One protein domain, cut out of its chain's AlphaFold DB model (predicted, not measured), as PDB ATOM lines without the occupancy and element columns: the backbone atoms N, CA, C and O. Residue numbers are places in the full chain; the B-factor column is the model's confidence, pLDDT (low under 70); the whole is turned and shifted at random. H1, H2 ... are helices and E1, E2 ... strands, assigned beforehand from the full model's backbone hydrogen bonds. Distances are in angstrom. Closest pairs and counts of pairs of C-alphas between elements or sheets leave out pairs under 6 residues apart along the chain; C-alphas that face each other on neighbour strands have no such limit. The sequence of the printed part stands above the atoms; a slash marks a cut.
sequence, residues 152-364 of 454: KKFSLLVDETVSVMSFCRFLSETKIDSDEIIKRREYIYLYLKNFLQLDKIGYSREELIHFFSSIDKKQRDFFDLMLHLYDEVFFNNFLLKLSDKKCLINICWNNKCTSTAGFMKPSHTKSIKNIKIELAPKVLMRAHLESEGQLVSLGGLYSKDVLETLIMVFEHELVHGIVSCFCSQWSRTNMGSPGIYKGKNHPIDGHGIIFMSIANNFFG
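What this domain is: This is residues 152 to 364 of the 454 residues of an uncharacterized protein of viral metagenome (UniProt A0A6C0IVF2). A long helix, H8, runs through the middle of the domain; the strongly twisted sheet E1 E3 E2 covers one side of it, and helices H2, H3, H7 and H9 pack round it elsewhere. The small hairpin E4 and E5 packs near H8's beginning, and a long loop, residues 327 to 352, leads from H8 to H9. The printed part has 213 residues, with nine named helices and five named strands in the order H1 H2 H3 H4 H5 H6 E1 E2 E3 H7 E4 E5 H8 H9; the class is mixed, helices and strands. The whole is compact, with a radius of gyration of the C-alphas of 17.1 A, and only just elongated, spanning 52 by 35 by 33 A.

How they stand to each other: Look first at E1, residues 247 to 253, parallel to E3, residues 272 to 279, with N 250 and O 275 at 2.8 A. E3 forms an antiparallel hairpin with E2, residues 262 to 269; N 265 and O 276 are at 2.8 A. H8, residues 306 to 326, runs along the strands at a height over the sheet of 8.0 A, its closest C-alphas to E3 being Gly 321 and Ile 275, 6.0 A. With H5, residues 219 to 235, it gives two layers, helices on one face of this sheet. H6, residues 238 to 246, stands at the sheet's level. H8 is the hub: it touches H9, residues 353 to 363, in a helical hairpin at 43 degrees, closest C-alphas Val 319 and Ala 359, 6.3 A. It also touches H2, residues 164 to 173, H3, residues 178 to 195, and H7, residues 281 to 290. H3 touches H5 at a shallow tilt of 25 degrees, opposite ways, closest C-alphas Ile 188 and Leu 229, 6.3 A. H4, residues 205 to 217, only just touches H7, with 3 pairs of C-alphas within 8 A. E4, residues 296 to 298, and E5, residues 301 to 303, are an antiparallel hairpin, N 298 and O 301 at 2.9 A. H1, residues 152 to 155, touches no helix and is too short for an O i to N i+4 pair; such pairs are all within hydrogen-bond range in H2, H3, H4, H5, H7, H8 and H9, and 3 of 5 in H6.

Where its parts are: Find C-alpha 152 at (161.231, 47.966, 0.084), where H1 begins. From C-alpha 306 at (131.180, 69.552, -7.119) H8 runs 29.9 A; H3 spans 25.8 A, H5 23.0 A and E2 22.3 A. H9 ends at C-alpha 363, (145.807, 65.437, 1.288).

The domain as a whole: The C-alphas farthest apart, Thr 161 and Glu 206, are 53.0 A apart. The printed part has no cut, and the link from H8 to H9 is long. Residues 152 to 164 and 256 to 259 have pLDDT under 70.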
ATOM      1  N   LYS A 152     160.338  48.265  -1.046       65.12
ATOM      2  CA  LYS A 152     161.231  47.966   0.084       65.12
ATOM      3  C   LYS A 152     160.935  48.766   1.363       65.12
ATOM      4  O   LYS A 152     161.045  48.228   2.462       65.12
ATOM      5  N   LYS A 153     160.585  50.054   1.260       68.75
ATOM      6  CA  LYS A 153     160.248  50.878   2.440       68.75
ATOM      7  C   LYS A 153     158.911  50.439   3.040       68.75
ATOM      8  O   LYS A 153     158.746  50.484   4.255       68.75
ATOM      9  N   PHE A 154     157.999  49.961   2.195       66.81
ATOM     10  CA  PHE A 154     156.716  49.411   2.625       66.81
ATOM     11  C   PHE A 154     156.772  47.956   3.053       66.81
ATOM     12  O   PHE A 154     156.080  47.593   3.993       66.81
ATOM     13  N   SER A 155     157.605  47.118   2.443       64.56
ATOM     14  CA  SER A 155     157.758  45.727   2.870       64.56
ATOM     15  C   SER A 155     158.249  45.649   4.318       64.56
ATOM     16  O   SER A 155     157.778  44.812   5.077       64.56
ATOM     17  N   LEU A 156     159.093  46.599   4.741       63.91
ATOM     18  CA  LEU A 156     159.507  46.772   6.140       63.91
ATOM     19  C   LEU A 156     158.362  47.208   7.074       63.91
ATOM     20  O   LEU A 156     158.457  47.007   8.281       63.91
ATOM     21  N   LEU A 157     157.286  47.794   6.537       62.25
ATOM     22  CA  LEU A 157     156.049  48.115   7.260       62.25
ATOM     23  C   LEU A 157     155.024  46.966   7.231       62.25
ATOM     24  O   LEU A 157     153.979  47.069   7.869       62.25
ATOM     25  N   VAL A 158     155.277  45.899   6.471       58.06
ATOM     26  CA  VAL A 158     154.294  44.840   6.168       58.06
ATOM     27  C   VAL A 158     154.754  43.470   6.659       58.06
ATOM     28  O   VAL A 158     153.966  42.524   6.626       58.06
ATOM     29  N   ASP A 159     155.984  43.366   7.164       59.47
ATOM     30  CA  ASP A 159     156.419  42.184   7.901       59.47
ATOM     31  C   ASP A 159     155.423  41.901   9.041       59.47
ATOM     32  O   ASP A 159     154.908  42.830   9.665       59.47
ATOM     33  N   GLU A 160     155.058  40.638   9.269       51.72
ATOM     34  CA  GLU A 160     153.817  40.258   9.980       51.72
ATOM     35  C   GLU A 160     153.719  40.777  11.430       51.72
ATOM     36  O   GLU A 160     152.641  40.807  12.029       51.72
ATOM     37  N   THR A 161     154.836  41.241  11.983       50.00
ATOM     38  CA  THR A 161     154.971  41.828  13.317       50.00
ATOM     39  C   THR A 161     154.782  43.339  13.358       50.00
ATOM     40  O   THR A 161     154.856  43.943  14.434       50.00
ATOM     41  N   VAL A 162     154.577  43.990  12.214       55.38
ATOM     42  CA  VAL A 162     154.480  45.439  12.160       55.38
ATOM     43  C   VAL A 162     153.178  45.890  12.826       55.38
ATOM     44  O   VAL A 162     152.061  45.757  12.325       55.38
ATOM     45  N   SER A 163     153.358  46.393  14.044       68.12
ATOM     46  CA  SER A 163     152.321  46.923  14.915       68.12
ATOM     47  C   SER A 163     151.498  47.979  14.188       68.12
ATOM     48  O   SER A 163     152.047  48.868  13.559       68.12
ATOM     49  N   VAL A 164     150.175  47.962  14.356       69.62
ATOM     50  CA  VAL A 164     149.253  49.030  13.913       69.62
ATOM     51  C   VAL A 164     149.764  50.444  14.261       69.62
ATOM     52  O   VAL A 164     149.503  51.405  13.539       69.62
ATOM     53  N   MET A 165     150.562  50.554  15.325       77.50
ATOM     54  CA  MET A 165     151.259  51.773  15.729       77.50
ATOM     55  C   MET A 165     152.211  52.329  14.667       77.50
ATOM     56  O   MET A 165     152.295  53.546  14.513       77.50
ATOM     57  N   SER A 166     152.944  51.475  13.949       84.06
ATOM     58  CA  SER A 166     153.907  51.912  12.937       84.06
ATOM     59  C   SER A 166     153.203  52.499  11.715       84.06
ATOM     60  O   SER A 166     153.708  53.470  11.167       84.06
ATOM     61  N   PHE A 167     152.035  51.972  11.322       87.75
ATOM     62  CA  PHE A 167     151.280  52.491  10.184       87.75
ATOM     63  C   PHE A 167     150.770  53.900  10.489       87.75
ATOM     64  O   PHE A 167     150.959  54.816   9.697       87.75
ATOM     65  N   CYS A 168     150.223  54.112  11.689       90.19
ATOM     66  CA  CYS A 168     149.831  55.447  12.139       90.19
ATOM     67  C   CYS A 168     150.995  56.420  12.195       90.19
ATOM     68  O   CYS A 168     150.881  57.526  11.676       90.19
ATOM     69  N   ARG A 169     152.108  56.000  12.809       93.25
ATOM     70  CA  ARG A 169     153.319  56.813  12.892       93.25
ATOM     71  C   ARG A 169     153.818  57.177  11.495       93.25
ATOM     72  O   ARG A 169     154.075  58.341  11.217       93.25
ATOM     73  N   PHE A 170     153.875  56.193  10.604       92.75
ATOM     74  CA  PHE A 170     154.277  56.376   9.222       92.75
ATOM     75  C   PHE A 170     153.416  57.429   8.518       92.75
ATOM     76  O   PHE A 170     153.970  58.388   7.985       92.75
ATOM     77  N   LEU A 171     152.085  57.303   8.561       94.56
ATOM     78  CA  LEU A 171     151.185  58.268   7.921       94.56
ATOM     79  C   LEU A 171     151.282  59.668   8.550       94.56
ATOM     80  O   LEU A 171     151.153  60.678   7.863       94.56
ATOM     81  N   SER A 172     151.501  59.750   9.863       95.88
ATOM     82  CA  SER A 172     151.529  61.027  10.575       95.88
ATOM     83  C   SER A 172     152.864  61.763  10.496       95.88
ATOM     84  O   SER A 172     152.892  62.972  10.704       95.88
ATOM     85  N   GLU A 173     153.961  61.062  10.216       95.44
ATOM     86  CA  GLU A 173     155.312  61.637  10.118       95.44
ATOM     87  C   GLU A 173     155.776  61.806   8.664       95.44
ATOM     88  O   GLU A 173     156.624  62.650   8.375       95.44
ATOM     89  N   THR A 174     155.216  61.032   7.732       94.56
ATOM     90  CA  THR A 174     155.568  61.098   6.311       94.56
ATOM     91  C   THR A 174     154.723  62.135   5.605       94.56
ATOM     92  O   THR A 174     153.504  62.029   5.640       94.56
ATOM     93  N   LYS A 175     155.360  63.091   4.926       95.44
ATOM     94  CA  LYS A 175     154.697  64.149   4.160       95.44
ATOM     95  C   LYS A 175     154.940  63.982   2.662       95.44
ATOM     96  O   LYS A 175     156.088  63.861   2.244       95.44
ATOM     97  N   ILE A 176     153.862  63.994   1.884       95.31
ATOM     98  CA  ILE A 176     153.904  64.058   0.422       95.31
ATOM     99  C   ILE A 176     154.093  65.526   0.017       95.31
ATOM    100  O   ILE A 176     153.558  66.432   0.664       95.31
ATOM    101  N   ASP A 177     154.879  65.762  -1.032       95.31
ATOM    102  CA  ASP A 177     155.033  67.095  -1.609       95.31
ATOM    103  C   ASP A 177     153.688  67.640  -2.125       95.31
ATOM    104  O   ASP A 177     152.853  66.887  -2.628       95.31
ATOM    105  N   SER A 178     153.453  68.948  -1.993       94.12
ATOM    106  CA  SER A 178     152.172  69.550  -2.376       94.12
ATOM    107  C   SER A 178     151.852  69.390  -3.859       94.12
ATOM    108  O   SER A 178     150.691  69.145  -4.192       94.12
ATOM    109  N   ASP A 179     152.853  69.483  -4.736       92.88
ATOM    110  CA  ASP A 179     152.645  69.336  -6.178       92.88
ATOM    111  C   ASP A 179     152.260  67.893  -6.510       92.88
ATOM    112  O   ASP A 179     151.420  67.634  -7.372       92.88
ATOM    113  N   GLU A 180     152.813  66.943  -5.762       94.88
ATOM    114  CA  GLU A 180     152.508  65.529  -5.911       94.88
ATOM    115  C   GLU A 180     151.102  65.176  -5.398       94.88
ATOM    116  O   GLU A 180     150.385  64.402  -6.036       94.88
ATOM    117  N   ILE A 181     150.650  65.797  -4.301       95.94
ATOM    118  CA  ILE A 181     149.255  65.685  -3.836       95.94
ATOM    119  C   ILE A 181     148.293  66.197  -4.916       95.94
ATOM    120  O   ILE A 181     147.282  65.548  -5.197       95.94
ATOM    121  N   ILE A 182     148.607  67.337  -5.545       94.50
ATOM    122  CA  ILE A 182     147.787  67.924  -6.615       94.50
ATOM    123  C   ILE A 182     147.705  66.972  -7.814       94.50
ATOM    124  O   ILE A 182     146.597  66.676  -8.261       94.50
ATOM    125  N   LYS A 183     148.836  66.431  -8.285       94.94
ATOM    126  CA  LYS A 183     148.872  65.473  -9.406       94.94
ATOM    127  C   LYS A 183     148.046  64.217  -9.131       94.94
ATOM    128  O   LYS A 183     147.265  63.791  -9.979       94.94
ATOM    129  N   ARG A 184     148.170  63.631  -7.935       96.56
ATOM    130  CA  ARG A 184     147.395  62.438  -7.543       96.56
ATOM    131  C   ARG A 184     145.902  62.724  -7.467       96.56
ATOM    132  O   ARG A 184     145.100  61.928  -7.954       96.56
ATOM    133  N   ARG A 185     145.518  63.873  -6.905       96.88
ATOM    134  CA  ARG A 185     144.116  64.300  -6.877       96.88
ATOM    135  C   ARG A 185     143.576  64.534  -8.285       96.88
ATOM    136  O   ARG A 185     142.456  64.120  -8.570       96.88
ATOM    137  N   GLU A 186     144.357  65.155  -9.167       96.06
ATOM    138  CA  GLU A 186     143.981  65.368 -10.566       96.06
ATOM    139  C   GLU A 186     143.786  64.040 -11.308       96.06
ATOM    140  O   GLU A 186     142.776  63.870 -11.990       96.06
ATOM    141  N   TYR A 187     144.680  63.070 -11.101       96.56
ATOM    142  CA  TYR A 187     144.532  61.716 -11.632       96.56
ATOM    143  C   TYR A 187     143.199  61.080 -11.202       96.56
ATOM    144  O   TYR A 187     142.414  60.654 -12.053       96.56
ATOM    145  N   ILE A 188     142.891  61.086  -9.896       97.75
ATOM    146  CA  ILE A 188     141.620  60.562  -9.366       97.75
ATOM    147  C   ILE A 188     140.430  61.312  -9.972       97.75
ATOM    148  O   ILE A 188     139.470  60.692 -10.434       97.75
ATOM    149  N   TYR A 189     140.490  62.644  -9.993       97.50
ATOM    150  CA  TYR A 189     139.437  63.501 -10.529       97.50
ATOM    151  C   TYR A 189     139.115  63.149 -11.985       97.50
ATOM    152  O   TYR A 189     137.947  62.960 -12.328       97.50
ATOM    153  N   LEU A 190     140.134  63.025 -12.839       96.06
ATOM    154  CA  LEU A 190     139.949  62.725 -14.258       96.06
ATOM    155  C   LEU A 190     139.382  61.317 -14.470       96.06
ATOM    156  O   LEU A 190     138.471  61.151 -15.283       96.06
ATOM    157  N   TYR A 191     139.842  60.328 -13.700       96.62
ATOM    158  CA  TYR A 191     139.293  58.970 -13.747       96.62
ATOM    159  C   TYR A 191     137.820  58.921 -13.343       96.62
ATOM    160  O   TYR A 191     137.002  58.335 -14.054       96.62
ATOM    161  N   LEU A 192     137.457  59.567 -12.232       97.31
ATOM    162  CA  LEU A 192     136.074  59.616 -11.760       97.31
ATOM    163  C   LEU A 192     135.173  60.397 -12.726       97.31
ATOM    164  O   LEU A 192     134.062  59.956 -13.019       97.31
ATOM    165  N   LYS A 193     135.658  61.516 -13.279       96.44
ATOM    166  CA  LYS A 193     134.944  62.294 -14.301       96.44
ATOM    167  C   LYS A 193     134.665  61.450 -15.549       96.44
ATOM    168  O   LYS A 193     133.529  61.422 -16.024       96.44
ATOM    169  N   ASN A 194     135.673  60.728 -16.042       95.75
ATOM    170  CA  ASN A 194     135.537  59.842 -17.197       95.75
ATOM    171  C   ASN A 194     134.592  58.663 -16.912       95.75
ATOM    172  O   ASN A 194     133.746  58.329 -17.738       95.75
ATOM    173  N   PHE A 195     134.663  58.069 -15.717       96.06
ATOM    174  CA  PHE A 195     133.751  57.001 -15.298       96.06
ATOM    175  C   PHE A 195     132.277  57.444 -15.313       96.06
ATOM    176  O   PHE A 195     131.378  56.685 -15.708       96.06
ATOM    177  N   LEU A 196     132.021  58.691 -14.912       95.94
ATOM    178  CA  LEU A 196     130.695  59.299 -14.973       95.94
ATOM    179  C   LEU A 196     130.297  59.756 -16.386       95.94
ATOM    180  O   LEU A 196     129.124  60.060 -16.576       95.94
ATOM    181  N   GLN A 197     131.217  59.747 -17.360       95.44
ATOM    182  CA  GLN A 197     131.007  60.233 -18.733       95.44
ATOM    183  C   GLN A 197     130.505  61.683 -18.753       95.44
ATOM    184  O   GLN A 197     129.552  62.031 -19.442       95.44
ATOM    185  N   LEU A 198     131.119  62.527 -17.922       91.31
ATOM    186  CA  LEU A 198     130.759  63.936 -17.826       91.31
ATOM    187  C   LEU A 198     131.745  64.772 -18.628       91.31
ATOM    188  O   LEU A 198     132.897  64.916 -18.224       91.31
ATOM    189  N   ASP A 199     131.289  65.396 -19.710       88.06
ATOM    190  CA  ASP A 199     132.119  66.334 -20.479       88.06
ATOM    191  C   ASP A 199     132.427  67.591 -19.657       88.06
ATOM    192  O   ASP A 199     133.565  68.077 -19.586       88.06
ATOM    193  N   LYS A 200     131.408  68.069 -18.937       88.44
ATOM    194  CA  LYS A 200     131.466  69.249 -18.084       88.44
ATOM    195  C   LYS A 200     130.813  68.967 -16.736       88.44
ATOM    196  O   LYS A 200     129.760  68.342 -16.653       88.44
ATOM    197  N   ILE A 201     131.447  69.473 -15.687       88.50
ATOM    198  CA  ILE A 201     130.883  69.545 -14.343       88.50
ATOM    199  C   ILE A 201     130.705  71.031 -14.077       88.50
ATOM    200  O   ILE A 201     131.685  71.742 -13.869       88.50
ATOM    201  N   GLY A 202     129.481  71.522 -14.236       81.75
ATOM    202  CA  GLY A 202     129.188  72.936 -14.049       81.75
ATOM    203  C   GLY A 202     128.387  73.216 -12.781       81.75
ATOM    204  O   GLY A 202     128.215  72.344 -11.928       81.75
ATOM    205  N   TYR A 203     127.945  74.463 -12.657       85.50
ATOM    206  CA  TYR A 203     127.295  75.004 -11.461       85.50
ATOM    207  C   TYR A 203     125.805  75.272 -11.666       85.50
ATOM    208  O   TYR A 203     125.125  75.669 -10.719       85.50
ATOM    209  N   SER A 204     125.282  75.087 -12.886       89.88
ATOM    210  CA  SER A 204     123.844  75.206 -13.104       89.88
ATOM    211  C   SER A 204     123.116  74.117 -12.320       89.88
ATOM    212  O   SER A 204     123.644  73.034 -12.044       89.88
ATOM    213  N   ARG A 205     121.867  74.394 -11.958       91.75
ATOM    214  CA  ARG A 205     121.037  73.421 -11.250       91.75
ATOM    215  C   ARG A 205     120.879  72.134 -12.062       91.75
ATOM    216  O   ARG A 205     120.905  71.052 -11.489       91.75
ATOM    217  N   GLU A 206     120.742  72.255 -13.374       93.00
ATOM    218  CA  GLU A 206     120.606  71.154 -14.326       93.00
ATOM    219  C   GLU A 206     121.897  70.330 -14.396       93.00
ATOM    220  O   GLU A 206     121.842  69.106 -14.290       93.00
ATOM    221  N   GLU A 207     123.057  70.992 -14.488       92.69
ATOM    222  CA  GLU A 207     124.376  70.345 -14.478       92.69
ATOM    223  C   GLU A 207     124.612  69.578 -13.163       92.69
ATOM    224  O   GLU A 207     125.056  68.427 -13.182       92.69
ATOM    225  N   LEU A 208     124.246  70.167 -12.019       93.81
ATOM    226  CA  LEU A 208     124.321  69.505 -10.715       93.81
ATOM    227  C   LEU A 208     123.361  68.310 -10.635       93.81
ATOM    228  O   LEU A 208     123.775  67.222 -10.236       93.81
ATOM    229  N   ILE A 209     122.097  68.468 -11.041       94.25
ATOM    230  CA  ILE A 209     121.122  67.364 -11.071       94.25
ATOM    231  C   ILE A 209     121.648  66.213 -11.934       94.25
ATOM    232  O   ILE A 209     121.551  65.053 -11.522       94.25
ATOM    233  N   HIS A 210     122.235  66.519 -13.091       94.69
ATOM    234  CA  HIS A 210     122.840  65.528 -13.972       94.69
ATOM    235  C   HIS A 210     124.023  64.807 -13.304       94.69
ATOM    236  O   HIS A 210     124.077  63.574 -13.318       94.69
ATOM    237  N   PHE A 211     124.925  65.547 -12.651       95.94
ATOM    238  CA  PHE A 211     126.042  64.987 -11.883       95.94
ATOM    239  C   PHE A 211     125.566  64.011 -10.795       95.94
ATOM    240  O   PHE A 211     125.980  62.850 -10.772       95.94
ATOM    241  N   PHE A 212     124.646  64.447  -9.927       95.31
ATOM    242  CA  PHE A 212     124.134  63.621  -8.829       95.31
ATOM    243  C   PHE A 212     123.387  62.388  -9.345       95.31
ATOM    244  O   PHE A 212     123.617  61.284  -8.855       95.31
ATOM    245  N   SER A 213     122.568  62.549 -10.387       94.69
ATOM    246  CA  SER A 213     121.848  61.433 -11.017       94.69
ATOM    247  C   SER A 213     122.797  60.409 -11.645       94.69
ATOM    248  O   SER A 213     122.501  59.213 -11.655       94.69
ATOM    249  N   SER A 214     123.941  60.855 -12.171       95.75
ATOM    250  CA  SER A 214     124.961  59.972 -12.747       95.75
ATOM    251  C   SER A 214     125.629  59.106 -11.678       95.75
ATOM    252  O   SER A 214     125.815  57.907 -11.895       95.75
ATOM    253  N   ILE A 215     125.912  59.678 -10.501       95.44
ATOM    254  CA  ILE A 215     126.405  58.917  -9.344       95.44
ATOM    255  C   ILE A 215     125.322  57.971  -8.826       95.44
ATOM    256  O   ILE A 215     125.612  56.798  -8.627       95.44
ATOM    257  N   ASP A 216     124.076  58.421  -8.660       93.81
ATOM    258  CA  ASP A 216     122.987  57.583  -8.133       93.81
ATOM    259  C   ASP A 216     122.786  56.301  -8.961       93.81
ATOM    260  O   ASP A 216     122.596  55.217  -8.405       93.81
ATOM    261  N   LYS A 217     122.900  56.396 -10.293       94.69
ATOM    262  CA  LYS A 217     122.814  55.244 -11.210       94.69
ATOM    263  C   LYS A 217     123.967  54.247 -11.055       94.69
ATOM    264  O   LYS A 217     123.779  53.064 -11.326       94.69
ATOM    265  N   LYS A 218     125.153  54.716 -10.654       93.44
ATOM    266  CA  LYS A 218     126.401  53.934 -10.587       93.44
ATOM    267  C   LYS A 218     127.000  53.920  -9.180       93.44
ATOM    268  O   LYS A 218     128.206  53.762  -9.029       93.44
ATOM    269  N   GLN A 219     126.172  54.102  -8.151       92.69
ATOM    270  CA  GLN A 219     126.629  54.492  -6.816       92.69
ATOM    271  C   GLN A 219     127.705  53.550  -6.271       92.69
ATOM    272  O   GLN A 219     128.779  53.993  -5.882       92.69
ATOM    273  N   ARG A 220     127.412  52.246  -6.246       91.25
ATOM    274  CA  ARG A 220     128.330  51.241  -5.703       91.25
ATOM    275  C   ARG A 220     129.659  51.245  -6.454       91.25
ATOM    276  O   ARG A 220     130.692  51.466  -5.838       91.25
ATOM    277  N   ASP A 221     129.602  51.081  -7.772       94.75
ATOM    278  CA  ASP A 221     130.789  50.998  -8.622       94.75
ATOM    279  C   ASP A 221     131.629  52.284  -8.556       94.75
ATOM    280  O   ASP A 221     132.853  52.218  -8.535       94.75
ATOM    281  N   PHE A 222     130.982  53.451  -8.459       96.38
ATOM    282  CA  PHE A 222     131.651  54.745  -8.322       96.38
ATOM    283  C   PHE A 222     132.455  54.847  -7.022       96.38
ATOM    284  O   PHE A 222     133.623  55.233  -7.049       96.38
ATOM    285  N   PHE A 223     131.849  54.517  -5.878       96.50
ATOM    286  CA  PHE A 223     132.537  54.640  -4.591       96.50
ATOM    287  C   PHE A 223     133.546  53.518  -4.351       96.50
ATOM    288  O   PHE A 223     134.591  53.781  -3.757       96.50
ATOM    289  N   ASP A 224     133.277  52.311  -4.856       94.81
ATOM    290  CA  ASP A 224     134.260  51.230  -4.877       94.81
ATOM    291  C   ASP A 224     135.480  51.677  -5.700       94.81
ATOM    292  O   ASP A 224     136.600  51.634  -5.193       94.81
ATOM    293  N   LEU A 225     135.279  52.207  -6.914       96.88
ATOM    294  CA  LEU A 225     136.357  52.755  -7.746       96.88
ATOM    295  C   LEU A 225     137.124  53.872  -7.031       96.88
ATOM    296  O   LEU A 225     138.350  53.848  -7.008       96.88
ATOM    297  N   MET A 226     136.424  54.836  -6.431       97.94
ATOM    298  CA  MET A 226     137.062  55.943  -5.721       97.94
ATOM    299  C   MET A 226     137.973  55.436  -4.599       97.94
ATOM    300  O   MET A 226     139.121  55.862  -4.520       97.94
ATOM    301  N   LEU A 227     137.511  54.498  -3.767       97.12
ATOM    302  CA  LEU A 227     138.335  53.940  -2.693       97.12
ATOM    303  C   LEU A 227     139.578  53.213  -3.233       97.12
ATOM    304  O   LEU A 227     140.661  53.397  -2.682       97.12
ATOM    305  N   HIS A 228     139.437  52.440  -4.314       96.44
ATOM    306  CA  HIS A 228     140.565  51.747  -4.946       96.44
ATOM    307  C   HIS A 228     141.578  52.723  -5.542       96.44
ATOM    308  O   HIS A 228     142.771  52.541  -5.332       96.44
ATOM    309  N   LEU A 229     141.122  53.782  -6.221       97.44
ATOM    310  CA  LEU A 229     142.016  54.809  -6.757       97.44
ATOM    311  C   LEU A 229     142.815  55.477  -5.634       97.44
ATOM    312  O   LEU A 229     144.018  55.663  -5.774       97.44
ATOM    313  N   TYR A 230     142.178  55.801  -4.504       97.81
ATOM    314  CA  TYR A 230     142.890  56.352  -3.349       97.81
ATOM    315  C   TYR A 230     143.896  55.368  -2.761       97.81
ATOM    316  O   TYR A 230     145.014  55.772  -2.450       97.81
ATOM    317  N   ASP A 231     143.522  54.099  -2.604       96.00
ATOM    318  CA  ASP A 231     144.448  53.085  -2.105       96.00
ATOM    319  C   ASP A 231     145.656  52.919  -3.034       96.00
ATOM    320  O   ASP A 231     146.797  52.958  -2.582       96.00
ATOM    321  N   GLU A 232     145.423  52.835  -4.341       95.19
ATOM    322  CA  GLU A 232     146.471  52.729  -5.352       95.19
ATOM    323  C   GLU A 232     147.415  53.937  -5.309       95.19
ATOM    324  O   GLU A 232     148.625  53.767  -5.131       95.19
ATOM    325  N   VAL A 233     146.878  55.156  -5.433       95.88
ATOM    326  CA  VAL A 233     147.722  56.336  -5.651       95.88
ATOM    327  C   VAL A 233     148.229  56.972  -4.364       95.88
ATOM    328  O   VAL A 233     149.289  57.576  -4.398       95.88
ATOM    329  N   PHE A 234     147.544  56.876  -3.225       95.69
ATOM    330  CA  PHE A 234     148.035  57.474  -1.971       95.69
ATOM    331  C   PHE A 234     148.656  56.464  -1.015       95.69
ATOM    332  O   PHE A 234     149.456  56.844  -0.157       95.69
ATOM    333  N   PHE A 235     148.299  55.189  -1.143       93.56
ATOM    334  CA  PHE A 235     148.663  54.173  -0.164       93.56
ATOM    335  C   PHE A 235     149.309  52.941  -0.790       93.56
ATOM    336  O   PHE A 235     149.531  51.979  -0.065       93.56
ATOM    337  N   ASN A 236     149.648  52.952  -2.084       91.38
ATOM    338  CA  ASN A 236     150.307  51.846  -2.781       91.38
ATOM    339  C   ASN A 236     149.599  50.482  -2.574       91.38
ATOM    340  O   ASN A 236     150.264  49.456  -2.417       91.38
ATOM    341  N   ASN A 237     148.261  50.460  -2.566       91.00
ATOM    342  CA  ASN A 237     147.418  49.277  -2.310       91.00
ATOM    343  C   ASN A 237     147.540  48.675  -0.891       91.00
ATOM    344  O   ASN A 237     147.203  47.507  -0.659       91.00
ATOM    345  N   PHE A 238     148.072  49.430   0.074       87.25
ATOM    346  CA  PHE A 238     148.231  48.955   1.449       87.25
ATOM    347  C   PHE A 238     147.027  49.224   2.335       87.25
ATOM    348  O   PHE A 238     146.804  48.457   3.274       87.25
ATOM    349  N   LEU A 239     146.252  50.276   2.073       91.06
ATOM    350  CA  LEU A 239     145.108  50.618   2.904       91.06
ATOM    351  C   LEU A 239     144.091  49.478   2.895       91.06
ATOM    352  O   LEU A 239     143.732  49.008   3.973       91.06
ATOM    353  N   LEU A 240     143.681  48.981   1.721       90.75
ATOM    354  CA  LEU A 240     142.695  47.901   1.633       90.75
ATOM    355  C   LEU A 240     143.257  46.581   2.167       90.75
ATOM    356  O   LEU A 240     142.585  45.908   2.950       90.75
ATOM    357  N   LYS A 241     144.527  46.272   1.872       86.88
ATOM    358  CA  LYS A 241     145.213  45.071   2.383       86.88
ATOM    359  C   LYS A 241     145.274  45.026   3.916       86.88
ATOM    360  O   LYS A 241     145.125  43.959   4.517       86.88
ATOM    361  N   LEU A 242     145.518  46.165   4.567       81.12
ATOM    362  CA  LEU A 242     145.493  46.281   6.030       81.12
ATOM    363  C   LEU A 242     144.061  46.279   6.572       81.12
ATOM    364  O   LEU A 242     143.816  45.772   7.672       81.12
ATOM    365  N   SER A 243     143.122  46.828   5.799       76.81
ATOM    366  CA  SER A 243     141.706  46.869   6.138       76.81
ATOM    367  C   SER A 243     141.125  45.452   6.266       76.81
ATOM    368  O   SER A 243     140.583  45.125   7.319       76.81
ATOM    369  N   ASP A 244     141.399  44.538   5.332       73.12
ATOM    370  CA  ASP A 244     140.814  43.184   5.313       73.12
ATOM    371  C   ASP A 244     141.018  42.377   6.608       73.12
ATOM    372  O   ASP A 244     140.236  41.483   6.937       73.12
ATOM    373  N   LYS A 245     142.050  42.709   7.391       75.75
ATOM    374  CA  LYS A 245     142.358  42.038   8.659       75.75
ATOM    375  C   LYS A 245     141.689  42.668   9.886       75.75
ATOM    376  O   LYS A 245     141.563  41.997  10.907       75.75
ATOM    377  N   LYS A 246     141.330  43.958   9.848       77.31
ATOM    378  CA  LYS A 246     140.937  44.729  11.054       77.31
ATOM    379  C   LYS A 246     139.782  45.703  10.848       77.31
ATOM    380  O   LYS A 246     139.069  46.005  11.807       77.31
ATOM    381  N   CYS A 247     139.609  46.198   9.632       88.19
ATOM    382  CA  CYS A 247     138.694  47.267   9.296       88.19
ATOM    383  C   CYS A 247     138.026  47.085   7.938       88.19
ATOM    384  O   CYS A 247     138.703  47.028   6.931       88.19
ATOM    385  N   LEU A 248     136.703  47.137   7.870       90.62
ATOM    386  CA  LEU A 248     136.004  47.215   6.590       90.62
ATOM    387  C   LEU A 248     135.548  48.654   6.351       90.62
ATOM    388  O   LEU A 248     134.757  49.179   7.138       90.62
ATOM    389  N   ILE A 249     136.022  49.284   5.278       92.38
ATOM    390  CA  ILE A 249     135.606  50.634   4.883       92.38
ATOM    391  C   ILE A 249     134.463  50.516   3.877       92.38
ATOM    392  O   ILE A 249     134.619  49.941   2.808       92.38
ATOM    393  N   ASN A 250     133.310  51.078   4.220       91.75
ATOM    394  CA  ASN A 250     132.144  51.156   3.351       91.75
ATOM    395  C   ASN A 250     131.785  52.615   3.117       91.75
ATOM    396  O   ASN A 250     131.689  53.392   4.068       91.75
ATOM    397  N   ILE A 251     131.505  52.974   1.869       93.38
ATOM    398  CA  ILE A 251     131.082  54.324   1.510       93.38
ATOM    399  C   ILE A 251     129.596  54.298   1.167       93.38
ATOM    400  O   ILE A 251     129.088  53.400   0.499       93.38
ATOM    401  N   CYS A 252     128.862  55.273   1.678       91.25
ATOM    402  CA  CYS A 252     127.423  55.368   1.557       91.25
ATOM    403  C   CYS A 252     127.036  56.741   1.025       91.25
ATOM    404  O   CYS A 252     127.359  57.760   1.623       91.25
ATOM    405  N   TRP A 253     126.254  56.751  -0.047       92.31
ATOM    406  CA  TRP A 253     125.705  57.954  -0.654       92.31
ATOM    407  C   TRP A 253     124.247  58.078  -0.270       92.31
ATOM    408  O   TRP A 253     123.380  57.385  -0.801       92.31
ATOM    409  N   ASN A 254     123.967  58.869   0.754       84.62
ATOM    410  CA  ASN A 254     122.593  59.079   1.163       84.62
ATOM    411  C   ASN A 254     122.444  60.381   1.942       84.62
ATOM    412  O   ASN A 254     123.355  60.869   2.593       84.62
ATOM    413  N   ASN A 255     121.226  60.907   1.918       77.50
ATOM    414  CA  ASN A 255     120.867  62.126   2.635       77.50
ATOM    415  C   ASN A 255     120.341  61.857   4.047       77.50
ATOM    416  O   ASN A 255     119.715  62.735   4.634       77.50
ATOM    417  N   LYS A 256     120.466  60.627   4.563       67.62
ATOM    418  CA  LYS A 256     119.736  60.235   5.774       67.62
ATOM    419  C   LYS A 256     120.308  60.861   7.038       67.62
ATOM    420  O   LYS A 256     119.639  60.781   8.063       67.62
ATOM    421  N   CYS A 257     121.530  61.395   7.003       52.06
ATOM    422  CA  CYS A 257     122.294  61.479   8.238       52.06
ATOM    423  C   CYS A 257     122.695  62.855   8.756       52.06
ATOM    424  O   CYS A 257     122.798  62.929   9.975       52.06
ATOM    425  N   THR A 258     122.861  63.936   7.988       54.66
ATOM    426  CA  THR A 258     123.395  65.165   8.613       54.66
ATOM    427  C   THR A 258     123.100  66.470   7.859       54.66
ATOM    428  O   THR A 258     122.701  66.490   6.696       54.66
ATOM    429  N   SER A 259     123.326  67.585   8.563       69.38
ATOM    430  CA  SER A 259     123.538  68.938   8.028       69.38
ATOM    431  C   SER A 259     124.965  69.158   7.487       69.38
ATOM    432  O   SER A 259     125.291  70.264   7.058       69.38
ATOM    433  N   THR A 260     125.816  68.128   7.519       83.38
ATOM    434  CA  THR A 260     127.218  68.146   7.073       83.38
ATOM    435  C   THR A 260     127.375  67.388   5.759       83.38
ATOM    436  O   THR A 260     126.549  66.552   5.405       83.38
ATOM    437  N   ALA A 261     128.428  67.687   5.003       88.19
ATOM    438  CA  ALA A 261     128.645  67.079   3.691       88.19
ATOM    439  C   ALA A 261     129.115  65.623   3.759       88.19
ATOM    440  O   ALA A 261     128.842  64.839   2.850       88.19
ATOM    441  N   GLY A 262     129.807  65.279   4.843       91.56
ATOM    442  CA  GLY A 262     130.327  63.956   5.126       91.56
ATOM    443  C   GLY A 262     130.256  63.652   6.617       91.56
ATOM    444  O   GLY A 262     130.131  64.564   7.445       91.56
ATOM    445  N   PHE A 263     130.268  62.363   6.944       92.25
ATOM    446  CA  PHE A 263     130.425  61.875   8.307       92.25
ATOM    447  C   PHE A 263     130.913  60.422   8.333       92.25
ATOM    448  O   PHE A 263     130.379  59.564   7.630       92.25
ATOM    449  N   MET A 264     131.869  60.116   9.206       93.25
ATOM    450  CA  MET A 264     132.356  58.760   9.455       93.25
ATOM    451  C   MET A 264     131.706  58.147  10.708       93.25
ATOM    452  O   MET A 264     131.777  58.695  11.808       93.25
ATOM    453  N   LYS A 265     131.090  56.967  10.554       91.50
ATOM    454  CA  LYS A 265     130.527  56.147  11.639       91.50
ATOM    455  C   LYS A 265     131.345  54.876  11.828       91.50
ATOM    456  O   LYS A 265     131.268  53.990  10.971       91.50
ATOM    457  N   PRO A 266     132.055  54.717  12.954       90.50
ATOM    458  CA  PRO A 266     132.574  53.419  13.324       90.50
ATOM    459  C   PRO A 266     131.433  52.564  13.883       90.50
ATOM    460  O   PRO A 266     130.590  53.025  14.652       90.50
ATOM    461  N   SER A 267     131.413  51.296  13.511       89.19
ATOM    462  CA  SER A 267     130.559  50.279  14.113       89.19
ATOM    463  C   SER A 267     131.388  49.032  14.368       89.19
ATOM    464  O   SER A 267     132.327  48.732  13.636       89.19
ATOM    465  N   HIS A 268     131.075  48.309  15.434       81.00
ATOM    466  CA  HIS A 268     131.777  47.077  15.764       81.00
ATOM    467  C   HIS A 268     130.909  45.896  15.366       81.00
ATOM    468  O   HIS A 268     129.736  45.817  15.734       81.00
ATOM    469  N   THR A 269     131.469  44.966  14.601       75.31
ATOM    470  CA  THR A 269     130.809  43.690  14.335       75.31
ATOM    471  C   THR A 269     131.831  42.595  14.574       75.31
ATOM    472  O   THR A 269     132.673  42.310  13.726       75.31
ATOM    473  N   LYS A 270     131.764  41.990  15.767       78.94
ATOM    474  CA  LYS A 270     132.787  41.070  16.291       78.94
ATOM    475  C   LYS A 270     134.146  41.779  16.454       78.94
ATOM    476  O   LYS A 270     134.193  42.864  17.026       78.94
ATOM    477  N   SER A 271     135.231  41.167  15.974       79.56
ATOM    478  CA  SER A 271     136.611  41.670  16.025       79.56
ATOM    479  C   SER A 271     136.965  42.668  14.916       79.56
ATOM    480  O   SER A 271     138.039  43.263  14.970       79.56
ATOM    481  N   ILE A 272     136.086  42.870  13.926       83.56
ATOM    482  CA  ILE A 272     136.328  43.769  12.791       83.56
ATOM    483  C   ILE A 272     135.576  45.081  13.022       83.56
ATOM    484  O   ILE A 272     134.377  45.098  13.329       83.56
ATOM    485  N   LYS A 273     136.291  46.199  12.875       87.00
ATOM    486  CA  LYS A 273     135.699  47.538  12.874       87.00
ATOM    487  C   LYS A 273     135.103  47.812  11.493       87.00
ATOM    488  O   LYS A 273     135.806  47.844  10.495       87.00
ATOM    489  N   ASN A 274     133.805  48.036  11.426       91.12
ATOM    490  CA  ASN A 274     133.125  48.475  10.216       91.12
ATOM    491  C   ASN A 274     133.081  50.004  10.209       91.12
ATOM    492  O   ASN A 274     132.325  50.611  10.971       91.12
ATOM    493  N   ILE A 275     133.893  50.620   9.359       93.81
ATOM    494  CA  ILE A 275     133.892  52.058   9.117       93.81
ATOM    495  C   ILE A 275     132.898  52.356   8.006       93.81
ATOM    496  O   ILE A 275     133.005  51.833   6.901       93.81
ATOM    497  N   LYS A 276     131.931  53.217   8.295       93.88
ATOM    498  CA  LYS A 276     130.961  53.686   7.316       93.88
ATOM    499  C   LYS A 276     131.168  55.174   7.070       93.88
ATOM    500  O   LYS A 276     130.878  55.980   7.948       93.88
ATOM    501  N   ILE A 277     131.647  55.527   5.887       94.81
ATOM    502  CA  ILE A 277     131.751  56.911   5.421       94.81
ATOM    503  C   ILE A 277     130.438  57.261   4.727       94.81
ATOM    504  O   ILE A 277     130.073  56.654   3.725       94.81
ATOM    505  N   GLU A 278     129.691  58.208   5.274       93.81
ATOM    506  CA  GLU A 278     128.437  58.697   4.707       93.81
ATOM    507  C   GLU A 278     128.675  60.054   4.048       93.81
ATOM    508  O   GLU A 278     129.175  60.973   4.686       93.81
ATOM    509  N   LEU A 279     128.305  60.175   2.776       94.56
ATOM    510  CA  LEU A 279     128.440  61.380   1.964       94.56
ATOM    511  C   LEU A 279     127.038  61.860   1.561       94.56
ATOM    512  O   LEU A 279     126.202  61.059   1.122       94.56
ATOM    513  N   ALA A 280     126.771  63.154   1.752       93.50
ATOM    514  CA  ALA A 280     125.433  63.740   1.690       93.50
ATOM    515  C   ALA A 280     125.217  64.567   0.402       93.50
ATOM    516  O   ALA A 280     125.524  65.767   0.381       93.50
ATOM    517  N   PRO A 281     124.628  63.987  -0.666       93.62
ATOM    518  CA  PRO A 281     124.465  64.676  -1.948       93.62
ATOM    519  C   PRO A 281     123.675  65.985  -1.855       93.62
ATOM    520  O   PRO A 281     124.035  66.965  -2.496       93.62
ATOM    521  N   LYS A 282     122.633  66.056  -1.014       92.25
ATOM    522  CA  LYS A 282     121.851  67.289  -0.820       92.25
ATOM    523  C   LYS A 282     122.685  68.425  -0.244       92.25
ATOM    524  O   LYS A 282     122.448  69.573  -0.602       92.25
ATOM    525  N   VAL A 283     123.625  68.121   0.649       91.75
ATOM    526  CA  VAL A 283     124.476  69.138   1.276       91.75
ATOM    527  C   VAL A 283     125.499  69.655   0.269       91.75
ATOM    528  O   VAL A 283     125.655  70.866   0.144       91.75
ATOM    529  N   LEU A 284     126.107  68.758  -0.514       92.44
ATOM    530  CA  LEU A 284     126.994  69.117  -1.626       92.44
ATOM    531  C   LEU A 284     126.270  69.969  -2.678       92.44
ATOM    532  O   LEU A 284     126.748  71.041  -3.034       92.44
ATOM    533  N   MET A 285     125.086  69.535  -3.124       92.81
ATOM    534  CA  MET A 285     124.272  70.276  -4.093       92.81
ATOM    535  C   MET A 285     123.919  71.668  -3.570       92.81
ATOM    536  O   MET A 285     124.071  72.659  -4.276       92.81
ATOM    537  N   ARG A 286     123.465  71.748  -2.314       91.75
ATOM    538  CA  ARG A 286     123.106  73.013  -1.677       91.75
ATOM    539  C   ARG A 286     124.302  73.958  -1.588       91.75
ATOM    540  O   ARG A 286     124.139  75.127  -1.902       91.75
ATOM    541  N   ALA A 287     125.476  73.465  -1.197       90.81
ATOM    542  CA  ALA A 287     126.679  74.287  -1.091       90.81
ATOM    543  C   ALA A 287     127.056  74.949  -2.424       90.81
ATOM    544  O   ALA A 287     127.367  76.134  -2.441       90.81
ATOM    545  N   HIS A 288     126.968  74.213  -3.536       91.25
ATOM    546  CA  HIS A 288     127.261  74.749  -4.873       91.25
ATOM    547  C   HIS A 288     126.172  75.677  -5.414       91.25
ATOM    548  O   HIS A 288     126.479  76.667  -6.069       91.25
ATOM    549  N   LEU A 289     124.900  75.405  -5.111       89.81
ATOM    550  CA  LEU A 289     123.812  76.320  -5.468       89.81
ATOM    551  C   LEU A 289     123.907  77.643  -4.692       89.81
ATOM    552  O   LEU A 289     123.665  78.704  -5.258       89.81
ATOM    553  N   GLU A 290     124.261  77.588  -3.406       89.44
ATOM    554  CA  GLU A 290     124.397  78.773  -2.548       89.44
ATOM    555  C   GLU A 290     125.705  79.540  -2.772       89.44
ATOM    556  O   GLU A 290     125.781  80.715  -2.409       89.44
ATOM    557  N   SER A 291     126.730  78.919  -3.366       84.88
ATOM    558  CA  SER A 291     127.979  79.615  -3.682       84.88
ATOM    559  C   SER A 291     127.855  80.547  -4.889       84.88
ATOM    560  O   SER A 291     128.746  81.365  -5.101       84.88
ATOM    561  N   GLU A 292     126.769  80.464  -5.669       81.19
ATOM    562  CA  GLU A 292     126.534  81.292  -6.865       81.19
ATOM    563  C   GLU A 292     127.731  81.259  -7.845       81.19
ATOM    564  O   GLU A 292     128.128  82.276  -8.414       81.19
ATOM    565  N   GLY A 293     128.354  80.083  -8.007       74.19
ATOM    566  CA  GLY A 293     129.541  79.894  -8.851       74.19
ATOM    567  C   GLY A 293     130.864  80.328  -8.208       74.19
ATOM    568  O   GLY A 293     131.900  80.318  -8.871       74.19
ATOM    569  N   GLN A 294     130.866  80.704  -6.925       81.00
ATOM    570  CA  GLN A 294     132.097  80.876  -6.151       81.00
ATOM    571  C   GLN A 294     132.692  79.517  -5.774       81.00
ATOM    572  O   GLN A 294     131.973  78.536  -5.557       81.00
ATOM    573  N   LEU A 295     134.020  79.489  -5.641       83.25
ATOM    574  CA  LEU A 295     134.747  78.317  -5.169       83.25
ATOM    575  C   LEU A 295     134.322  77.971  -3.740       83.25
ATOM    576  O   LEU A 295     134.314  78.827  -2.851       83.25
ATOM    577  N   VAL A 296     134.008  76.701  -3.511       85.50
ATOM    578  CA  VAL A 296     133.654  76.199  -2.181       85.50
ATOM    579  C   VAL A 296     134.938  75.898  -1.413       85.50
ATOM    580  O   VAL A 296     135.829  75.224  -1.930       85.50
ATOM    581  N   SER A 297     135.053  76.413  -0.185       86.56
ATOM    582  CA  SER A 297     136.199  76.127   0.682       86.56
ATOM    583  C   SER A 297     135.921  74.941   1.600       86.56
ATOM    584  O   SER A 297     134.889  74.897   2.270       86.56
ATOM    585  N   LEU A 298     136.865  74.005   1.667       88.19
ATOM    586  CA  LEU A 298     136.831  72.868   2.579       88.19
ATOM    587  C   LEU A 298     138.254  72.531   3.039       88.19
ATOM    588  O   LEU A 298     139.169  72.452   2.224       88.19
ATOM    589  N   GLY A 299     138.455  72.353   4.349       83.56
ATOM    590  CA  GLY A 299     139.759  71.957   4.895       83.56
ATOM    591  C   GLY A 299     140.902  72.932   4.579       83.56
ATOM    592  O   GLY A 299     142.062  72.530   4.528       83.56
ATOM    593  N   GLY A 300     140.583  74.209   4.337       86.81
ATOM    594  CA  GLY A 300     141.551  75.246   3.959       86.81
ATOM    595  C   GLY A 300     141.964  75.242   2.481       86.81
ATOM    596  O   GLY A 300     142.833  76.019   2.098       86.81
ATOM    597  N   LEU A 301     141.336  74.410   1.652       89.44
ATOM    598  CA  LEU A 301     141.507  74.390   0.200       89.44
ATOM    599  C   LEU A 301     140.220  74.873  -0.491       89.44
ATOM    600  O   LEU A 301     139.164  74.964   0.142       89.44
ATOM    601  N   TYR A 302     140.313  75.193  -1.782       90.56
ATOM    602  CA  TYR A 302     139.189  75.602  -2.625       90.56
ATOM    603  C   TYR A 302     138.952  74.563  -3.718       90.56
ATOM    604  O   TYR A 302     139.889  74.202  -4.423       90.56
ATOM    605  N   SER A 303     137.708  74.117  -3.880       91.06
ATOM    606  CA  SER A 303     137.323  73.183  -4.942       91.06
ATOM    607  C   SER A 303     136.785  73.920  -6.167       91.06
ATOM    608  O   SER A 303     135.939  74.811  -6.021       91.06
ATOM    609  N   LYS A 304     137.202  73.495  -7.361       89.88
ATOM    610  CA  LYS A 304     136.781  74.052  -8.654       89.88
ATOM    611  C   LYS A 304     135.405  73.595  -9.115       89.88
ATOM    612  O   LYS A 304     134.832  74.241  -9.978       89.88
ATOM    613  N   ASP A 305     134.872  72.496  -8.598       93.50
ATOM    614  CA  ASP A 305     133.531  72.003  -8.923       93.50
ATOM    615  C   ASP A 305     133.038  71.007  -7.862       93.50
ATOM    616  O   ASP A 305     133.726  70.726  -6.877       93.50
ATOM    617  N   VAL A 306     131.827  70.478  -8.058       95.31
ATOM    618  CA  VAL A 306     131.180  69.552  -7.119       95.31
ATOM    619  C   VAL A 306     131.873  68.193  -7.000       95.31
ATOM    620  O   VAL A 306     131.814  67.590  -5.927       95.31
ATOM    621  N   LEU A 307     132.563  67.717  -8.043       97.00
ATOM    622  CA  LEU A 307     133.326  66.471  -7.966       97.00
ATOM    623  C   LEU A 307     134.573  66.665  -7.111       97.00
ATOM    624  O   LEU A 307     134.856  65.833  -6.255       97.00
ATOM    625  N   GLU A 308     135.287  67.776  -7.282       95.81
ATOM    626  CA  GLU A 308     136.431  68.082  -6.423       95.81
ATOM    627  C   GLU A 308     135.995  68.309  -4.968       95.81
ATOM    628  O   GLU A 308     136.629  67.784  -4.055       95.81
ATOM    629  N   THR A 309     134.862  68.978  -4.723       95.25
ATOM    630  CA  THR A 309     134.310  69.072  -3.361       95.25
ATOM    631  C   THR A 309     134.001  67.692  -2.779       95.25
ATOM    632  O   THR A 309     134.328  67.433  -1.624       95.25
ATOM    633  N   LEU A 310     133.382  66.798  -3.558       96.44
ATOM    634  CA  LEU A 310     133.084  65.428  -3.134       96.44
ATOM    635  C   LEU A 310     134.359  64.662  -2.757       96.44
ATOM    636  O   LEU A 310     134.403  64.040  -1.696       96.44
ATOM    637  N   ILE A 311     135.385  64.742  -3.606       97.50
ATOM    638  CA  ILE A 311     136.709  64.147  -3.393       97.50
ATOM    639  C   ILE A 311     137.298  64.645  -2.071       97.50
ATOM    640  O   ILE A 311     137.679  63.830  -1.239       97.50
ATOM    641  N   MET A 312     137.302  65.954  -1.824       96.44
ATOM    642  CA  MET A 312     137.889  66.505  -0.601       96.44
ATOM    643  C   MET A 312     137.080  66.176   0.666       96.44
ATOM    644  O   MET A 312     137.652  65.948   1.732       96.44
ATOM    645  N   VAL A 313     135.742  66.123   0.580       96.00
ATOM    646  CA  VAL A 313     134.905  65.647   1.698       96.00
ATOM    647  C   VAL A 313     135.220  64.185   1.992       96.00
ATOM    648  O   VAL A 313     135.340  63.801   3.153       96.00
ATOM    649  N   PHE A 314     135.396  63.372   0.952       97.38
ATOM    650  CA  PHE A 314     135.810  61.990   1.120       97.38
ATOM    651  C   PHE A 314     137.199  61.871   1.759       97.38
ATOM    652  O   PHE A 314     137.326  61.099   2.702       97.38
ATOM    653  N   GLU A 315     138.202  62.645   1.330       98.06
ATOM    654  CA  GLU A 315     139.540  62.675   1.952       98.06
ATOM    655  C   GLU A 315     139.441  62.928   3.460       98.06
ATOM    656  O   GLU A 315     140.001  62.179   4.263       98.06
ATOM    657  N   HIS A 316     138.667  63.943   3.857       97.06
ATOM    658  CA  HIS A 316     138.447  64.287   5.263       97.06
ATOM    659  C   HIS A 316     137.870  63.106   6.059       97.06
ATOM    660  O   HIS A 316     138.389  62.740   7.117       97.06
ATOM    661  N   GLU A 317     136.802  62.485   5.555       96.75
ATOM    662  CA  GLU A 317     136.153  61.361   6.239       96.75
ATOM    663  C   GLU A 317     136.971  60.060   6.169       96.75
ATOM    664  O   GLU A 317     136.897  59.223   7.074       96.75
ATOM    665  N   LEU A 318     137.804  59.897   5.138       97.56
ATOM    666  CA  LEU A 318     138.741  58.787   5.017       97.56
ATOM    667  C   LEU A 318     139.814  58.860   6.104       97.56
ATOM    668  O   LEU A 318     140.101  57.839   6.728       97.56
ATOM    669  N   VAL A 319     140.349  60.050   6.406       97.88
ATOM    670  CA  VAL A 319     141.295  60.229   7.524       97.88
ATOM    671  C   VAL A 319     140.643  59.846   8.850       97.88
ATOM    672  O   VAL A 319     141.260  59.139   9.647       97.88
ATOM    673  N   HIS A 320     139.384  60.231   9.076       97.00
ATOM    674  CA  HIS A 320     138.628  59.771  10.246       97.00
ATOM    675  C   HIS A 320     138.549  58.243  10.300       97.00
ATOM    676  O   HIS A 320     138.789  57.647  11.354       97.00
ATOM    677  N   GLY A 321     138.271  57.597   9.166       95.81
ATOM    678  CA  GLY A 321     138.262  56.141   9.039       95.81
ATOM    679  C   GLY A 321     139.608  55.503   9.389       95.81
ATOM    680  O   GLY A 321     139.662  54.611  10.235       95.81
ATOM    681  N   ILE A 322     140.701  56.008   8.812       95.56
ATOM    682  CA  ILE A 322     142.077  55.556   9.069       95.56
ATOM    683  C   ILE A 322     142.426  55.707  10.553       95.56
ATOM    684  O   ILE A 322     142.885  54.753  11.186       95.56
ATOM    685  N   VAL A 323     142.158  56.875  11.142       95.81
ATOM    686  CA  VAL A 323     142.423  57.140  12.562       95.81
ATOM    687  C   VAL A 323     141.596  56.215  13.452       95.81
ATOM    688  O   VAL A 323     142.123  55.662  14.413       95.81
ATOM    689  N   SER A 324     140.323  55.979  13.132       94.00
ATOM    690  CA  SER A 324     139.475  55.057  13.894       94.00
ATOM    691  C   SER A 324     139.973  53.610  13.817       94.00
ATOM    692  O   SER A 324     139.972  52.883  14.816       94.00
ATOM    693  N   CYS A 325     140.434  53.197  12.639       91.81
ATOM    694  CA  CYS A 325     140.938  51.857  12.386       91.81
ATOM    695  C   CYS A 325     142.249  51.578  13.099       91.81
ATOM    696  O   CYS A 325     142.361  50.594  13.835       91.81
ATOM    697  N   PHE A 326     143.217  52.458  12.882       91.31
ATOM    698  CA  PHE A 326     144.609  52.183  13.181       91.31
ATOM    699  C   PHE A 326     145.123  53.050  14.337       91.31
ATOM    700  O   PHE A 326     145.993  52.624  15.087       91.31
ATOM    701  N   CYS A 327     144.572  54.246  14.547       93.38
ATOM    702  CA  CYS A 327     145.150  55.254  15.443       93.38
ATOM    703  C   CYS A 327     144.214  55.635  16.599       93.38
ATOM    704  O   CYS A 327     144.269  56.759  17.104       93.38
ATOM    705  N   SER A 328     143.330  54.721  17.017       92.81
ATOM    706  CA  SER A 328     142.215  55.046  17.916       92.81
ATOM    707  C   SER A 328     142.651  55.587  19.278       92.81
ATOM    708  O   SER A 328     141.932  56.390  19.863       92.81
ATOM    709  N   GLN A 329     143.836  55.219  19.770       93.81
ATOM    710  CA  GLN A 329     144.381  55.744  21.027       93.81
ATOM    711  C   GLN A 329     144.688  57.252  20.989       93.81
ATOM    712  O   GLN A 329     144.737  57.881  22.041       93.81
ATOM    713  N   TRP A 330     144.847  57.846  19.801       95.44
ATOM    714  CA  TRP A 330     145.119  59.279  19.627       95.44
ATOM    715  C   TRP A 330     143.968  60.036  18.962       95.44
ATOM    716  O   TRP A 330     144.089  61.228  18.695       95.44
ATOM    717  N   SER A 331     142.833  59.384  18.687       93.69
ATOM    718  CA  SER A 331     141.752  60.011  17.916       93.69
ATOM    719  C   SER A 331     141.140  61.222  18.620       93.69
ATOM    720  O   SER A 331     140.649  62.124  17.953       93.69
ATOM    721  N   ARG A 332     141.162  61.246  19.961       94.75
ATOM    722  CA  ARG A 332     140.558  62.306  20.788       94.75
ATOM    723  C   ARG A 332     141.521  63.015  21.737       94.75
ATOM    724  O   ARG A 332     141.093  63.716  22.649       94.75
ATOM    725  N   THR A 333     142.824  62.838  21.546       95.31
ATOM    726  CA  THR A 333     143.847  63.464  22.390       95.31
ATOM    727  C   THR A 333     145.072  63.842  21.575       95.31
ATOM    728  O   THR A 333     145.423  63.182  20.603       95.31
ATOM    729  N   ASN A 334     145.743  64.909  21.998       96.38
ATOM    730  CA  ASN A 334     147.051  65.290  21.468       96.38
ATOM    731  C   ASN A 334     148.202  64.641  22.247       96.38
ATOM    732  O   ASN A 334     149.330  64.598  21.762       96.38
ATOM    733  N   MET A 335     147.931  64.140  23.453       95.88
ATOM    734  CA  MET A 335     148.955  63.610  24.342       95.88
ATOM    735  C   MET A 335     149.561  62.325  23.767       95.88
ATOM    736  O   MET A 335     148.841  61.381  23.450       95.88
ATOM    737  N   GLY A 336     150.888  62.305  23.623       93.38
ATOM    738  CA  GLY A 336     151.631  61.150  23.112       93.38
ATOM    739  C   GLY A 336     151.360  60.802  21.643       93.38
ATOM    740  O   GLY A 336     151.758  59.724  21.205       93.38
ATOM    741  N   SER A 337     150.666  61.668  20.895       95.00
ATOM    742  CA  SER A 337     150.430  61.485  19.459       95.00
ATOM    743  C   SER A 337     151.748  61.597  18.679       95.00
ATOM    744  O   SER A 337     152.488  62.551  18.911       95.00
ATOM    745  N   PRO A 338     152.038  60.692  17.723       95.50
ATOM    746  CA  PRO A 338     153.215  60.789  16.853       95.50
ATOM    747  C   PRO A 338     153.068  61.831  15.729       95.50
ATOM    748  O   PRO A 338     153.958  61.975  14.899       95.50
ATOM    749  N   GLY A 339     151.933  62.530  15.638       96.06
ATOM    750  CA  GLY A 339     151.724  63.504  14.570       96.06
ATOM    751  C   GLY A 339     152.575  64.769  14.715       96.06
ATOM    752  O   GLY A 339     152.799  65.266  15.817       96.06
ATOM    753  N   ILE A 340     153.013  65.311  13.577       96.75
ATOM    754  CA  ILE A 340     153.912  66.475  13.489       96.75
ATOM    755  C   ILE A 340     153.193  67.795  13.164       96.75
ATOM    756  O   ILE A 340     153.838  68.836  13.021       96.75
ATOM    757  N   TYR A 341     151.865  67.775  13.016       97.50
ATOM    758  CA  TYR A 341     151.090  68.962  12.661       97.50
ATOM    759  C   TYR A 341     151.091  70.020  13.772       97.50
ATOM    760  O   TYR A 341     150.729  69.742  14.914       97.50
ATOM    761  N   LYS A 342     151.443  71.262  13.412       96.19
ATOM    762  CA  LYS A 342     151.565  72.404  14.344       96.19
ATOM    763  C   LYS A 342     150.428  73.429  14.240       96.19
ATOM    764  O   LYS A 342     150.428  74.414  14.971       96.19
ATOM    765  N   GLY A 343     149.494  73.244  13.306       94.38
ATOM    766  CA  GLY A 343     148.378  74.166  13.098       94.38
ATOM    767  C   GLY A 343     147.206  73.935  14.057       94.38
ATOM    768  O   GLY A 343     147.269  73.132  14.993       94.38
ATOM    769  N   LYS A 344     146.094  74.629  13.786       95.19
ATOM    770  CA  LYS A 344     144.852  74.494  14.560       95.19
ATOM    771  C   LYS A 344     144.308  73.068  14.472       95.19
ATOM    772  O   LYS A 344     144.235  72.495  13.391       95.19
ATOM    773  N   ASN A 345     143.903  72.529  15.613       95.88
ATOM    774  CA  ASN A 345     143.326  71.198  15.752       95.88
ATOM    775  C   ASN A 345     142.214  71.232  16.811       95.88
ATOM    776  O   ASN A 345     142.115  72.192  17.577       95.88
ATOM    777  N   HIS A 346     141.373  70.202  16.832       96.31
ATOM    778  CA  HIS A 346     140.271  70.086  17.782       96.31
ATOM    779  C   HIS A 346     140.065  68.614  18.189       96.31
ATOM    780  O   HIS A 346     139.230  67.913  17.615       96.31
ATOM    781  N   PRO A 347     140.847  68.100  19.160       95.62
ATOM    782  CA  PRO A 347     140.870  66.672  19.483       95.62
ATOM    783  C   PRO A 347     139.516  66.132  19.940       95.62
ATOM    784  O   PRO A 347     139.165  65.006  19.603       95.62
ATOM    785  N   ILE A 348     138.734  66.938  20.661       93.88
ATOM    786  CA  ILE A 348     137.428  66.534  21.202       93.88
ATOM    787  C   ILE A 348     136.490  66.044  20.084       93.88
ATOM    788  O   ILE A 348     135.811  65.029  20.257       93.88
ATOM    789  N   ASP A 349     136.550  66.675  18.908       91.88
ATOM    790  CA  ASP A 349     135.703  66.344  17.754       91.88
ATOM    791  C   ASP A 349     136.338  65.315  16.803       91.88
ATOM    792  O   ASP A 349     135.829  65.058  15.713       91.88
ATOM    793  N   GLY A 350     137.443  64.686  17.212       94.06
ATOM    794  CA  GLY A 350     138.165  63.717  16.388       94.06
ATOM    795  C   GLY A 350     139.231  64.333  15.480       94.06
ATOM    796  O   GLY A 350     139.861  63.614  14.710       94.06
ATOM    797  N   HIS A 351     139.471  65.644  15.564       97.12
ATOM    798  CA  HIS A 351     140.434  66.360  14.723       97.12
ATOM    799  C   HIS A 351     141.722  66.705  15.474       97.12
ATOM    800  O   HIS A 351     142.195  67.840  15.429       97.12
ATOM    801  N   GLY A 352     142.268  65.746  16.227       96.88
ATOM    802  CA  GLY A 352     143.519  65.923  16.971       96.88
ATOM    803  C   GLY A 352     144.760  66.008  16.076       96.88
ATOM    804  O   GLY A 352     144.677  65.938  14.849       96.88
ATOM    805  N   ILE A 353     145.940  66.117  16.693       97.88
ATOM    806  CA  ILE A 353     147.228  66.197  15.982       97.88
ATOM    807  C   ILE A 353     147.421  65.017  15.023       97.88
ATOM    808  O   ILE A 353     147.913  65.225  13.917       97.88
ATOM    809  N   ILE A 354     147.016  63.797  15.400       97.88
ATOM    810  CA  ILE A 354     147.148  62.629  14.515       97.88
ATOM    811  C   ILE A 354     146.322  62.795  13.234       97.88
ATOM    812  O   ILE A 354     146.856  62.623  12.141       97.88
ATOM    813  N   PHE A 355     145.056  63.205  13.364       98.00
ATOM    814  CA  PHE A 355     144.160  63.455  12.239       98.00
ATOM    815  C   PHE A 355     144.755  64.532  11.338       98.00
ATOM    816  O   PHE A 355     144.943  64.309  10.146       98.00
ATOM    817  N   MET A 356     145.117  65.677  11.922       98.19
ATOM    818  CA  MET A 356     145.609  66.809  11.146       98.19
ATOM    819  C   MET A 356     146.951  66.529  10.479       98.19
ATOM    820  O   MET A 356     147.204  67.046   9.397       98.19
ATOM    821  N   SER A 357     147.792  65.688  11.082       98.44
ATOM    822  CA  SER A 357     149.047  65.275  10.455       98.44
ATOM    823  C   SER A 357     148.779  64.441   9.213       98.44
ATOM    824  O   SER A 357     149.280  64.791   8.156       98.44
ATOM    825  N   ILE A 358     147.927  63.416   9.297       98.19
ATOM    826  CA  ILE A 358     147.588  62.577   8.135       98.19
ATOM    827  C   ILE A 358     146.883  63.415   7.055       98.19
ATOM    828  O   ILE A 358     147.280  63.387   5.892       98.19
ATOM    829  N   ALA A 359     145.887  64.216   7.445       98.00
ATOM    830  CA  ALA A 359     145.130  65.080   6.544       98.00
ATOM    831  C   ALA A 359     146.022  66.096   5.808       98.00
ATOM    832  O   ALA A 359     145.883  66.284   4.600       98.00
ATOM    833  N   ASN A 360     146.972  66.722   6.509       98.19
ATOM    834  CA  ASN A 360     147.905  67.662   5.892       98.19
ATOM    835  C   ASN A 360     148.945  66.963   5.021       98.19
ATOM    836  O   ASN A 360     149.233  67.414   3.918       98.19
ATOM    837  N   ASN A 361     149.508  65.870   5.523       97.94
ATOM    838  CA  ASN A 361     150.638  65.212   4.896       97.94
ATOM    839  C   ASN A 361     150.275  64.486   3.602       97.94
ATOM    840  O   ASN A 361     151.104  64.439   2.699       97.94
ATOM    841  N   PHE A 362     149.080  63.895   3.538       97.44
ATOM    842  CA  PHE A 362     148.645  63.097   2.392       97.44
ATOM    843  C   PHE A 362     147.675  63.855   1.492       97.44
ATOM    844  O   PHE A 362     147.691  63.648   0.287       97.44
ATOM    845  N   PHE A 363     146.862  64.756   2.046       97.75
ATOM    846  CA  PHE A 363     145.807  65.437   1.288       97.75
ATOM    847  C   PHE A 363     145.968  66.961   1.262       97.75
ATOM    848  O   PHE A 363     145.191  67.664   0.620       97.75
ATOM    849  N   GLY A 364     146.983  67.519   1.926       96.81
ATOM    850  CA  GLY A 364     147.230  68.962   1.918       96.81
ATOM    851  C   GLY A 364     146.175  69.778   2.671       96.81
ATOM    852  O   GLY A 364     146.171  71.003   2.563       96.81
TER     853      GLY A 364